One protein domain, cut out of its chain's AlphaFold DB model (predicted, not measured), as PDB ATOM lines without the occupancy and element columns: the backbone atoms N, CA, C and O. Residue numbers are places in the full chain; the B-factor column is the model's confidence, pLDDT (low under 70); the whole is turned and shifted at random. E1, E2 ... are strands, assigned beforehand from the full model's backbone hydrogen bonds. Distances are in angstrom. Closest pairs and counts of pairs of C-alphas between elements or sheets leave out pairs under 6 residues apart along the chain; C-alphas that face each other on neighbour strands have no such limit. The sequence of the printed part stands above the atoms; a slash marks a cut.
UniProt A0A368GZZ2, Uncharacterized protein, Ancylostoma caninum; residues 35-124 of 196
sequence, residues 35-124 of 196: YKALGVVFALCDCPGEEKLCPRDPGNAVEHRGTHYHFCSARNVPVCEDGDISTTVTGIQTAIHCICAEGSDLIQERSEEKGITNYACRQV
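AT A GLANCE: This is residues 35 to 124 of the 196 residues of an uncharacterized protein of Ancylostoma caninum (UniProt A0A368GZZ2). What shape do these atoms make? Two small lobes follow each other along the longest axis, each one antiparallel sheet made of two hairpins: a strongly twisted sheet of E6, E5, E8 and E7, in that order, and a smaller one of E2, E1, E4 and E3. Residues 71 to 84 join the lobes, and residues 44 to 60 form a long loop at the end of the smaller lobe, away from the other sheet. What is it made of, and how large is it? The printed part has 90 residues with no named helix and eight named strands, E1 to E8 in chain order; it is all strand by class, though under half of its residues, 39, are in named strands. It is compact, with a radius of gyration of the C-alphas of 13.8 A and spans of 42 by 30 by 25 A.

IN THESE COORDINATES: Where is the strongly twisted sheet? E5 is residues 85 to 90, 13.7 A long, E6 is 93 to 96, 10.1 A, and E7 is 104 to 109, 14.8 A. E8, residues 116 to 123, is 22.8 A long and ends at C-alpha 123, (287.412, 319.978, 264.817). Where is the other sheet? E1, residues 35 to 37, is 6.5 A long and begins at C-alpha 35, (305.307, 323.823, 246.690). E2 is 40 to 43, 9.8 A, E3 is 61 to 64, 9.6 A, and E4 is 67 to 70, 9.7 A.

HOW THE PARTS SIT: How do E6, E5, E8 and E7 pair? E5 and E8 are inner strands, antiparallel at 162 degrees, with N 89 and O 117 2.8 A apart. The hairpin E5 and E6 has N 95 and O 88 at 2.8 A, and the hairpin E7 and E8 has N 107 and O 120 at 2.8 A, each within hydrogen-bond range. How do E2, E1, E4 and E3 pair? Inner strands E1 and E4 are antiparallel at 161 degrees, with N 36 and O 68 at 3.0 A. In the hairpins, N 40 and O 37 of E2 and E1 are 2.9 A apart, and N 62 and O 69 of E3 and E4 2.8 A. Do the sheets touch? Their strands are apart, E4 and E6 only just, with a closest distance of 8.5 A.

THE WHOLE: How far does it reach? The two C-alphas farthest apart, those of Glu 50 and Val 124, are 44.9 A apart. Which links are long, and is there a cut? E2 to E3, with 17 residues, and E4 to E5, with 14, are long links; the printed part has no cut. Is confidence low anywhere? The mean pLDDT of the printed part is 89.0, and no printed residue is under 70.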
ATOM      1  N   TYR A  35     306.323 322.937 246.133       91.50
ATOM      2  CA  TYR A  35     305.307 323.823 246.690       91.50
ATOM      3  C   TYR A  35     305.701 325.287 246.535       91.50
ATOM      4  O   TYR A  35     306.881 325.626 246.400       91.50
ATOM      5  N   LYS A  36     304.694 326.161 246.550       87.12
ATOM      6  CA  LYS A  36     304.882 327.612 246.512       87.12
ATOM      7  C   LYS A  36     304.506 328.223 247.855       87.12
ATOM      8  O   LYS A  36     303.337 328.208 248.230       87.12
ATOM      9  N   ALA A  37     305.486 328.812 248.530       80.81
ATOM     10  CA  ALA A  37     305.295 329.549 249.774       80.81
ATOM     11  C   ALA A  37     306.020 330.894 249.686       80.81
ATOM     12  O   ALA A  37     307.138 330.970 249.181       80.81
ATOM     13  N   LEU A  38     305.375 331.970 250.152       82.00
ATOM     14  CA  LEU A  38     305.953 333.324 250.172       82.00
ATOM     15  C   LEU A  38     306.485 333.798 248.802       82.00
ATOM     16  O   LEU A  38     307.475 334.514 248.715       82.00
ATOM     17  N   GLY A  39     305.843 333.368 247.711       81.12
ATOM     18  CA  GLY A  39     306.259 333.704 246.344       81.12
ATOM     19  C   GLY A  39     307.449 332.900 245.807       81.12
ATOM     20  O   GLY A  39     307.767 333.034 244.628       81.12
ATOM     21  N   VAL A  40     308.053 332.027 246.615       84.88
ATOM     22  CA  VAL A  40     309.179 331.165 246.234       84.88
ATOM     23  C   VAL A  40     308.681 329.749 245.950       84.88
ATOM     24  O   VAL A  40     307.796 329.243 246.640       84.88
ATOM     25  N   VAL A  41     309.239 329.117 244.915       87.88
ATOM     26  CA  VAL A  41     308.954 327.722 244.555       87.88
ATOM     27  C   VAL A  41     310.076 326.832 245.073       87.88
ATOM     28  O   VAL A  41     311.233 327.009 244.692       87.88
ATOM     29  N   PHE A  42     309.725 325.858 245.903       88.62
ATOM     30  CA  PHE A  42     310.645 324.868 246.449       88.62
ATOM     31  C   PHE A  42     310.445 323.543 245.717       88.62
ATOM     32  O   PHE A  42     309.362 322.968 245.785       88.62
ATOM     33  N   ALA A  43     311.469 323.070 245.005       90.56
ATOM     34  CA  ALA A  43     311.454 321.774 244.326       90.56
ATOM     35  C   ALA A  43     312.055 320.696 245.237       90.56
ATOM     36  O   ALA A  43     313.197 320.833 245.676       90.56
ATOM     37  N   LEU A  44     311.288 319.641 245.510       91.12
ATOM     38  CA  LEU A  44     311.603 318.638 246.531       91.12
ATOM     39  C   LEU A  44     312.134 317.333 245.938       91.12
ATOM     40  O   LEU A  44     313.098 316.767 246.451       91.12
ATOM     41  N   CYS A  45     311.518 316.865 244.858       91.19
ATOM     42  CA  CYS A  45     311.859 315.616 244.188       91.19
ATOM     43  C   CYS A  45     311.597 315.730 242.680       91.19
ATOM     44  O   CYS A  45     310.885 316.631 242.227       91.19
ATOM     45  N   ASP A  46     312.224 314.847 241.910       93.19
ATOM     46  CA  ASP A  46     311.992 314.718 240.473       93.19
ATOM     47  C   ASP A  46     310.828 313.749 240.228       93.19
ATOM     48  O   ASP A  46     310.701 312.725 240.909       93.19
ATOM     49  N   CYS A  47     309.976 314.062 239.254       93.06
ATOM     50  CA  CYS A  47     308.853 313.194 238.917       93.06
ATOM     51  C   CYS A  47     309.316 311.912 238.212       93.06
ATOM     52  O   CYS A  47     310.303 311.940 237.469       93.06
ATOM     53  N   PRO A  48     308.638 310.773 238.451       91.44
ATOM     54  CA  PRO A  48     308.939 309.539 237.741       91.44
ATOM     55  C   PRO A  48     308.576 309.674 236.253       91.44
ATOM     56  O   PRO A  48     307.559 310.269 235.911       91.44
ATOM     57  N   GLY A  49     309.396 309.092 235.374       86.56
ATOM     58  CA  GLY A  49     309.204 309.130 233.919       86.56
ATOM     59  C   GLY A  49     310.382 309.753 233.167       86.56
ATOM     60  O   GLY A  49     311.450 309.990 233.737       86.56
ATOM     61  N   GLU A  50     310.196 309.986 231.865       79.50
ATOM     62  CA  GLU A  50     311.196 310.665 231.027       79.50
ATOM     63  C   GLU A  50     311.278 312.162 231.360       79.50
ATOM     64  O   GLU A  50     312.369 312.726 231.482       79.50
ATOM     65  N   GLU A  51     310.125 312.790 231.599       80.75
ATOM     66  CA  GLU A  51     310.029 314.172 232.054       80.75
ATOM     67  C   GLU A  51     310.159 314.241 233.580       80.75
ATOM     68  O   GLU A  51     309.199 314.120 234.332       80.75
ATOM     69  N   LYS A  52     311.381 314.487 234.054       85.81
ATOM     70  CA  LYS A  52     311.699 314.632 235.489       85.81
ATOM     71  C   LYS A  52     311.155 315.914 236.136       85.81
ATOM     72  O   LYS A  52     311.456 316.203 237.295       85.81
ATOM     73  N   LEU A  53     310.416 316.729 235.387       90.56
ATOM     74  CA  LEU A  53     309.964 318.049 235.812       90.56
ATOM     75  C   LEU A  53     308.657 317.949 236.598       90.56
ATOM     76  O   LEU A  53     307.720 317.277 236.189       90.56
ATOM     77  N   CYS A  54     308.593 318.674 237.714       92.06
ATOM     78  CA  CYS A  54     307.368 318.815 238.492       92.06
ATOM     79  C   CYS A  54     306.364 319.701 237.727       92.06
ATOM     80  O   CYS A  54     306.700 320.862 237.440       92.06
ATOM     81  N   PRO A  55     305.159 319.194 237.409       92.12
ATOM     82  CA  PRO A  55     304.125 319.968 236.740       92.12
ATOM     83  C   PRO A  55     303.718 321.205 237.553       92.12
ATOM     84  O   PRO A  55     303.753 321.208 238.785       92.12
ATOM     85  N   ARG A  56     303.352 322.285 236.856       88.81
ATOM     86  CA  ARG A  56     302.929 323.570 237.459       88.81
ATOM     87  C   ARG A  56     301.524 323.993 237.051       88.81
ATOM     88  O   ARG A  56     301.104 325.115 237.329       88.81
ATOM     89  N   ASP A  57     300.837 323.135 236.318       89.56
ATOM     90  CA  ASP A  57     299.448 323.345 235.970       89.56
ATOM     91  C   ASP A  57     298.566 323.205 237.225       89.56
ATOM     92  O   ASP A  57     298.884 322.444 238.142       89.56
ATOM     93  N   PRO A  58     297.441 323.933 237.281       87.75
ATOM     94  CA  PRO A  58     296.533 323.877 238.420       87.75
ATOM     95  C   PRO A  58     295.837 322.516 238.575       87.75
ATOM     96  O   PRO A  58     295.333 322.234 239.655       87.75
ATOM     97  N   GLY A  59     295.808 321.668 237.537       90.44
ATOM     98  CA  GLY A  59     295.219 320.325 237.616       90.44
ATOM     99  C   GLY A  59     296.029 319.362 238.488       90.44
ATOM    100  O   GLY A  59     295.469 318.446 239.086       90.44
ATOM    101  N   ASN A  60     297.331 319.617 238.607       91.69
ATOM    102  CA  ASN A  60     298.270 318.865 239.434       91.69
ATOM    103  C   ASN A  60     298.569 319.547 240.780       91.69
ATOM    104  O   ASN A  60     299.453 319.107 241.520       91.69
ATOM    105  N   ALA A  61     297.860 320.631 241.099       91.88
ATOM    106  CA  ALA A  61     298.057 321.406 242.312       91.88
ATOM    107  C   ALA A  61     296.903 321.211 243.300       91.88
ATOM    108  O   ALA A  61     295.732 321.184 242.934       91.88
ATOM    109  N   VAL A  62     297.247 321.140 244.582       90.62
ATOM    110  CA  VAL A  62     296.302 321.118 245.694       90.62
ATOM    111  C   VAL A  62     296.602 322.310 246.584       90.62
ATOM    112  O   VAL A  62     297.731 322.492 247.051       90.62
ATOM    113  N   GLU A  63     295.589 323.135 246.818       88.38
ATOM    114  CA  GLU A  63     295.681 324.201 247.800       88.38
ATOM    115  C   GLU A  63     295.409 323.632 249.195       88.38
ATOM    116  O   GLU A  63     294.355 323.055 249.462       88.38
ATOM    117  N   HIS A  64     296.360 323.816 250.105       85.44
ATOM    118  CA  HIS A  64     296.190 323.476 251.507       85.44
ATOM    119  C   HIS A  64     296.722 324.623 252.371       85.44
ATOM    120  O   HIS A  64     297.910 324.950 252.344       85.44
ATOM    121  N   ARG A  65     295.816 325.275 253.118       80.50
ATOM    122  CA  ARG A  65     296.108 326.425 253.999       80.50
ATOM    123  C   ARG A  65     296.887 327.554 253.301       80.50
ATOM    124  O   ARG A  65     297.869 328.069 253.834       80.50
ATOM    125  N   GLY A  66     296.468 327.922 252.090       81.94
ATOM    126  CA  GLY A  66     297.091 328.988 251.296       81.94
ATOM    127  C   GLY A  66     298.447 328.626 250.681       81.94
ATOM    128  O   GLY A  66     299.058 329.457 250.008       81.94
ATOM    129  N   THR A  67     298.925 327.392 250.874       86.00
ATOM    130  CA  THR A  67     300.105 326.856 250.190       86.00
ATOM    131  C   THR A  67     299.652 325.973 249.037       86.00
ATOM    132  O   THR A  67     298.781 325.122 249.201       86.00
ATOM    133  N   HIS A  68     300.242 326.183 247.862       90.06
ATOM    134  CA  HIS A  68     299.965 325.361 246.685       90.06
ATOM    135  C   HIS A  68     301.007 324.257 246.593       90.06
ATOM    136  O   HIS A  68     302.190 324.533 246.359       90.06
ATOM    137  N   TYR A  69     300.556 323.025 246.776       91.69
ATOM    138  CA  TYR A  69     301.357 321.817 246.698       91.69
ATOM    139  C   TYR A  69     301.145 321.159 245.336       91.69
ATOM    140  O   TYR A  69     300.012 320.883 244.964       91.69
ATOM    141  N   HIS A  70     302.220 320.927 244.591       93.94
ATOM    142  CA  HIS A  70     302.170 320.314 243.266       93.94
ATOM    143  C   HIS A  70     302.606 318.853 243.335       93.94
ATOM    144  O   HIS A  70     303.558 318.511 244.049       93.94
ATOM    145  N   PHE A  71     301.931 318.018 242.555       93.94
ATOM    146  CA  PHE A  71     302.165 316.584 242.440       93.94
ATOM    147  C   PHE A  71     302.557 316.216 241.010       93.94
ATOM    148  O   PHE A  71     302.330 316.976 240.071       93.94
ATOM    149  N   CYS A  72     303.161 315.042 240.845       92.75
ATOM    150  CA  CYS A  72     303.560 314.549 239.525       92.75
ATOM    151  C   CYS A  72     302.371 314.128 238.655       92.75
ATOM    152  O   CYS A  72     302.485 314.091 237.434       92.75
ATOM    153  N   SER A  73     301.240 313.817 239.282       91.44
ATOM    154  CA  SER A  73     299.995 313.446 238.626       91.44
ATOM    155  C   SER A  73     298.812 314.105 239.325       91.44
ATOM    156  O   SER A  73     298.856 314.415 240.521       91.44
ATOM    157  N   ALA A  74     297.741 314.316 238.564       90.00
ATOM    158  CA  ALA A  74     296.507 314.873 239.085       90.00
ATOM    159  C   ALA A  74     295.922 313.902 240.110       90.00
ATOM    160  O   ALA A  74     295.776 312.706 239.842       90.00
ATOM    161  N   ARG A  75     295.562 314.423 241.281       86.38
ATOM    162  CA  ARG A  75     294.998 313.629 242.369       86.38
ATOM    163  C   ARG A  75     293.792 314.321 242.969       86.38
ATOM    164  O   ARG A  75     293.792 315.532 243.173       86.38
ATOM    165  N   ASN A  76     292.780 313.528 243.295       86.19
ATOM    166  CA  ASN A  76     291.663 313.994 244.098       86.19
ATOM    167  C   ASN A  76     291.996 313.734 245.570       86.19
ATOM    168  O   ASN A  76     292.139 312.580 245.976       86.19
ATOM    169  N   VAL A  77     292.196 314.798 246.344       89.31
ATOM    170  CA  VAL A  77     292.535 314.694 247.766       89.31
ATOM    171  C   VAL A  77     291.243 314.751 248.578       89.31
ATOM    172  O   VAL A  77     290.557 315.773 248.520       89.31
ATOM    173  N   PRO A  78     290.888 313.688 249.320       93.69
ATOM    174  CA  PRO A  78     289.650 313.663 250.086       93.69
ATOM    175  C   PRO A  78     289.695 314.652 251.256       93.69
ATOM    176  O   PRO A  78     290.759 315.123 251.665       93.69
ATOM    177  N   VAL A  79     288.526 314.948 251.819       93.31
ATOM    178  CA  VAL A  79     288.407 315.708 253.070       93.31
ATOM    179  C   VAL A  79     288.650 314.762 254.251       93.31
ATOM    180  O   VAL A  79     288.146 313.645 254.243       93.31
ATOM    181  N   CYS A  80     289.425 315.202 255.242       93.94
ATOM    182  CA  CYS A  80     289.739 314.427 256.446       93.94
ATOM    183  C   CYS A  80     288.550 314.331 257.416       93.94
ATOM    184  O   CYS A  80     287.815 315.312 257.585       93.94
ATOM    185  N   GLU A  81     288.438 313.213 258.138       94.00
ATOM    186  CA  GLU A  81     287.601 313.103 259.337       94.00
ATOM    187  C   GLU A  81     288.290 313.731 260.568       94.00
ATOM    188  O   GLU A  81     289.450 314.160 260.527       94.00
ATOM    189  N   ASP A  82     287.558 313.850 261.682       92.25
ATOM    190  CA  ASP A  82     288.141 314.356 262.927       92.25
ATOM    191  C   ASP A  82     289.173 313.370 263.489       92.25
ATOM    192  O   ASP A  82     288.862 312.226 263.808       92.25
ATOM    193  N   GLY A  83     290.402 313.847 263.661       90.81
ATOM    194  CA  GLY A  83     291.536 313.070 264.142       90.81
ATOM    195  C   GLY A  83     292.388 312.419 263.062       90.81
ATOM    196  O   GLY A  83     293.448 311.898 263.405       90.81
ATOM    197  N   ASP A  84     291.991 312.495 261.794       94.62
ATOM    198  CA  ASP A  84     292.786 311.959 260.691       94.62
ATOM    199  C   ASP A  84     294.077 312.753 260.478       94.62
ATOM    200  O   ASP A  84     294.108 313.985 260.589       94.62
ATOM    201  N   ILE A  85     295.145 312.046 260.094       94.38
ATOM    202  CA  ILE A  85     296.408 312.664 259.687       94.38
ATOM    203  C   ILE A  85     296.246 313.264 258.289       94.38
ATOM    204  O   ILE A  85     296.194 312.552 257.292       94.38
ATOM    205  N   SER A  86     296.226 314.591 258.213       94.50
ATOM    206  CA  SER A  86     296.146 315.328 256.951       94.50
ATOM    207  C   SER A  86     297.484 315.415 256.242       94.50
ATOM    208  O   SER A  86     297.546 315.271 255.024       94.50
ATOM    209  N   THR A  87     298.552 315.683 256.992       93.31
ATOM    210  CA  THR A  87     299.872 315.955 256.421       93.31
ATOM    211  C   THR A  87     300.953 315.236 257.210       93.31
ATOM    212  O   THR A  87     300.983 315.295 258.440       93.31
ATOM    213  N   THR A  88     301.885 314.619 256.492       93.38
ATOM    214  CA  THR A  88     303.107 314.041 257.051       93.38
ATOM    215  C   THR A  88     304.313 314.756 256.460       93.38
ATOM    216  O   THR A  88     304.433 314.897 255.244       93.38
ATOM    217  N   VAL A  89     305.221 315.207 257.319       90.19
ATOM    218  CA  VAL A  89     306.474 315.855 256.926       90.19
ATOM    219  C   VAL A  89     307.641 314.980 257.354       90.19
ATOM    220  O   VAL A  89     307.817 314.728 258.546       90.19
ATOM    221  N   THR A  90     308.462 314.573 256.391       88.69
ATOM    222  CA  THR A  90     309.667 313.769 256.613       88.69
ATOM    223  C   THR A  90     310.871 314.520 256.053       88.69
ATOM    224  O   THR A  90     311.101 314.570 254.841       88.69
ATOM    225  N   GLY A  91     311.640 315.166 256.933       85.31
ATOM    226  CA  GLY A  91     312.714 316.077 256.524       85.31
ATOM    227  C   GLY A  91     312.178 317.281 255.736       85.31
ATOM    228  O   GLY A  91     311.481 318.121 256.298       85.31
ATOM    229  N   ILE A  92     312.516 317.370 254.445       81.06
ATOM    230  CA  ILE A  92     311.993 318.403 253.526       81.06
ATOM    231  C   ILE A  92     310.779 317.930 252.714       81.06
ATOM    232  O   ILE A  92     310.132 318.740 252.053       81.06
ATOM    233  N   GLN A  93     310.489 316.626 252.718       85.44
ATOM    234  CA  GLN A  93     309.390 316.054 251.946       85.44
ATOM    235  C   GLN A  93     308.080 316.209 252.709       85.44
ATOM    236  O   GLN A  93     308.016 315.970 253.912       85.44
ATOM    237  N   THR A  94     307.034 316.601 251.988       88.62
ATOM    238  CA  THR A  94     305.674 316.716 252.515       88.62
ATOM    239  C   THR A  94     304.774 315.763 251.736       88.62
ATOM    240  O   THR A  94     304.813 315.726 250.506       88.62
ATOM    241  N   ALA A  95     303.985 314.978 252.457       90.88
ATOM    242  CA  ALA A  95     302.919 314.156 251.913       90.88
ATOM    243  C   ALA A  95     301.589 314.707 252.425       90.88
ATOM    244  O   ALA A  95     301.410 314.890 253.631       90.88
ATOM    245  N   ILE A  96     300.681 315.000 251.499       91.75
ATOM    246  CA  ILE A  96     299.312 315.405 251.816       91.75
ATOM    247  C   ILE A  96     298.442 314.166 251.640       91.75
ATOM    248  O   ILE A  96     298.435 313.589 250.556       91.75
ATOM    249  N   HIS A  97     297.708 313.763 252.667       92.75
ATOM    250  CA  HIS A  97     296.834 312.583 252.643       92.75
ATOM    251  C   HIS A  97     295.381 312.986 252.412       92.75
ATOM    252  O   HIS A  97     294.706 312.434 251.545       92.75
ATOM    253  N   CYS A  98     294.932 314.014 253.129       92.75
ATOM    254  CA  CYS A  98     293.586 314.570 253.046       92.75
ATOM    255  C   CYS A  98     293.597 316.073 253.405       92.75
ATOM    256  O   CYS A  98     294.578 316.587 253.951       92.75
ATOM    257  N   ILE A  99     292.517 316.798 253.102       92.25
ATOM    258  CA  ILE A  99     292.348 318.224 253.425       92.25
ATOM    259  C   ILE A  99     291.428 318.384 254.634       92.25
ATOM    260  O   ILE A  99     290.325 317.845 254.650       92.25
ATOM    261  N   CYS A 100     291.843 319.153 255.644       91.12
ATOM    262  CA  CYS A 100     290.965 319.457 256.773       91.12
ATOM    263  C   CYS A 100     289.712 320.211 256.316       91.12
ATOM    264  O   CYS A 100     289.812 321.184 255.566       91.12
ATOM    265  N   ALA A 101     288.551 319.798 256.828       90.25
ATOM    266  CA  ALA A 101     287.301 320.525 256.644       90.25
ATOM    267  C   ALA A 101     287.396 321.973 257.164       90.25
ATOM    268  O   ALA A 101     288.207 322.294 258.038       90.25
ATOM    269  N   GLU A 102     286.539 322.848 256.641       85.25
ATOM    270  CA  GLU A 102     286.472 324.242 257.079       85.25
ATOM    271  C   GLU A 102     286.139 324.334 258.581       85.25
ATOM    272  O   GLU A 102     285.272 323.625 259.087       85.25
ATOM    273  N   GLY A 103     286.858 325.193 259.313       82.88
ATOM    274  CA  GLY A 103     286.723 325.323 260.772       82.88
ATOM    275  C   GLY A 103     287.509 324.297 261.599       82.88
ATOM    276  O   GLY A 103     287.516 324.394 262.828       82.88
ATOM    277  N   SER A 104     288.206 323.353 260.959       88.31
ATOM    278  CA  SER A 104     289.113 322.422 261.637       88.31
ATOM    279  C   SER A 104     290.538 322.973 261.742       88.31
ATOM    280  O   SER A 104     291.099 323.548 260.799       88.31
ATOM    281  N   ASP A 105     291.160 322.735 262.892       88.38
ATOM    282  CA  ASP A 105     292.556 323.056 263.150       88.38
ATOM    283  C   ASP A 105     293.481 321.907 262.747       88.38
ATOM    284  O   ASP A 105     293.122 320.736 262.813       88.38
ATOM    285  N   LEU A 106     294.700 322.255 262.336       89.50
ATOM    286  CA  LEU A 106     295.760 321.308 262.019       89.50
ATOM    287  C   LEU A 106     296.706 321.267 263.217       89.50
ATOM    288  O   LEU A 106     297.415 322.240 263.488       89.50
ATOM    289  N   ILE A 107     296.683 320.161 263.951       92.06
ATOM    290  CA  ILE A 107     297.432 319.989 265.193       92.06
ATOM    291  C   ILE A 107     298.611 319.061 264.936       92.06
ATOM    292  O   ILE A 107     298.451 317.964 264.408       92.06
ATOM    293  N   GLN A 108     299.806 319.505 265.319       93.31
ATOM    294  CA  GLN A 108     301.000 318.672 265.262       93.31
ATOM    295  C   GLN A 108     300.896 317.546 266.297       93.31
ATOM    296  O   GLN A 108     300.811 317.806 267.501       93.31
ATOM    297  N   GLU A 109     300.950 316.304 265.836       91.50
ATOM    298  CA  GLU A 109     300.999 315.121 266.685       91.50
ATOM    299  C   GLU A 109     302.440 314.619 266.827       91.50
ATOM    300  O   GLU A 109     303.288 314.782 265.943       91.50
ATOM    301  N   ARG A 110     302.748 314.027 267.985       83.56
ATOM    302  CA  ARG A 110     304.065 313.433 268.222       83.56
ATOM    303  C   ARG A 110     304.152 312.127 267.440       83.56
ATOM    304  O   ARG A 110     303.394 311.209 267.724       83.56
ATOM    305  N   SER A 111     305.089 312.046 266.501       84.38
ATOM    306  CA  SER A 111     305.456 310.774 265.880       84.38
ATOM    307  C   SER A 111     306.421 310.008 266.784       84.38
ATOM    308  O   SER A 111     307.299 310.607 267.413       84.38
ATOM    309  N   GLU A 112     306.274 308.686 266.840       83.00
ATOM    310  CA  GLU A 112     307.256 307.793 267.470       83.00
ATOM    311  C   GLU A 112     308.518 307.649 266.604       83.00
ATOM    312  O   GLU A 112     309.611 307.383 267.109       83.00
ATOM    313  N   GLU A 113     308.385 307.891 265.297       86.06
ATOM    314  CA  GLU A 113     309.473 307.802 264.336       86.06
ATOM    315  C   GLU A 113     310.253 309.120 264.245       86.06
ATOM    316  O   GLU A 113     309.702 310.206 264.031       86.06
ATOM    317  N   LYS A 114     311.577 309.032 264.412       83.25
ATOM    318  CA  LYS A 114     312.454 310.206 264.378       83.25
ATOM    319  C   LYS A 114     312.452 310.846 262.992       83.25
ATOM    320  O   LYS A 114     312.735 310.189 262.000       83.25
ATOM    321  N   GLY A 115     312.247 312.161 262.956       83.94
ATOM    322  CA  GLY A 115     312.305 312.944 261.717       83.94
ATOM    323  C   GLY A 115     310.998 312.973 260.926       83.94
ATOM    324  O   GLY A 115     310.956 313.637 259.892       83.94
ATOM    325  N   ILE A 116     309.948 312.321 261.434       90.56
ATOM    326  CA  ILE A 116     308.590 312.407 260.903       90.56
ATOM    327  C   ILE A 116     307.760 313.316 261.805       90.56
ATOM    328  O   ILE A 116     307.758 313.178 263.027       90.56
ATOM    329  N   THR A 117     307.044 314.254 261.201       92.00
ATOM    330  CA  THR A 117     306.058 315.091 261.880       92.00
ATOM    331  C   THR A 117     304.700 314.877 261.241       92.00
ATOM    332  O   THR A 117     304.530 315.144 260.053       92.00
ATOM    333  N   ASN A 118     303.735 314.426 262.037       94.56
ATOM    334  CA  ASN A 118     302.359 314.246 261.595       94.56
ATOM    335  C   ASN A 118     301.504 315.425 262.041       94.56
ATOM    336  O   ASN A 118     301.687 315.978 263.126       94.56
ATOM    337  N   TYR A 119     300.557 315.787 261.193       93.50
ATOM    338  CA  TYR A 119     299.611 316.857 261.426       93.50
ATOM    339  C   TYR A 119     298.196 316.321 261.236       93.50
ATOM    340  O   TYR A 119     297.821 315.944 260.124       93.50
ATOM    341  N   ALA A 120     297.428 316.291 262.321       94.62
ATOM    342  CA  ALA A 120     296.063 315.789 262.338       94.62
ATOM    343  C   ALA A 120     295.044 316.924 262.242       94.62
ATOM    344  O   ALA A 120     295.249 317.997 262.817       94.62
ATOM    345  N   CYS A 121     293.929 316.683 261.557       93.31
ATOM    346  CA  CYS A 121     292.789 317.589 261.605       93.31
ATOM    347  C   CYS A 121     292.033 317.385 262.909       93.31
ATOM    348  O   CYS A 121     291.717 316.258 263.278       93.31
ATOM    349  N   ARG A 122     291.711 318.470 263.603       91.25
ATOM    350  CA  ARG A 122     290.863 318.447 264.789       91.25
ATOM    351  C   ARG A 122     289.776 319.487 264.638       91.25
ATOM    352  O   ARG A 122     290.063 320.666 264.433       91.25
ATOM    353  N   GLN A 123     288.529 319.061 264.753       84.75
ATOM    354  CA  GLN A 123     287.412 319.978 264.817       84.75
ATOM    355  C   GLN A 123     287.567 320.819 266.075       84.75
ATOM    356  O   GLN A 123     287.615 320.313 267.202       84.75
ATOM    357  N   VAL A 124     287.625 322.133 265.888       70.38
ATOM    358  CA  VAL A 124     287.441 323.037 267.008       70.38
ATOM    359  C   VAL A 124     285.971 322.921 267.358       70.38
ATOM    360  O   VAL A 124     285.114 323.513 266.704       70.38
TER     361      VAL A 124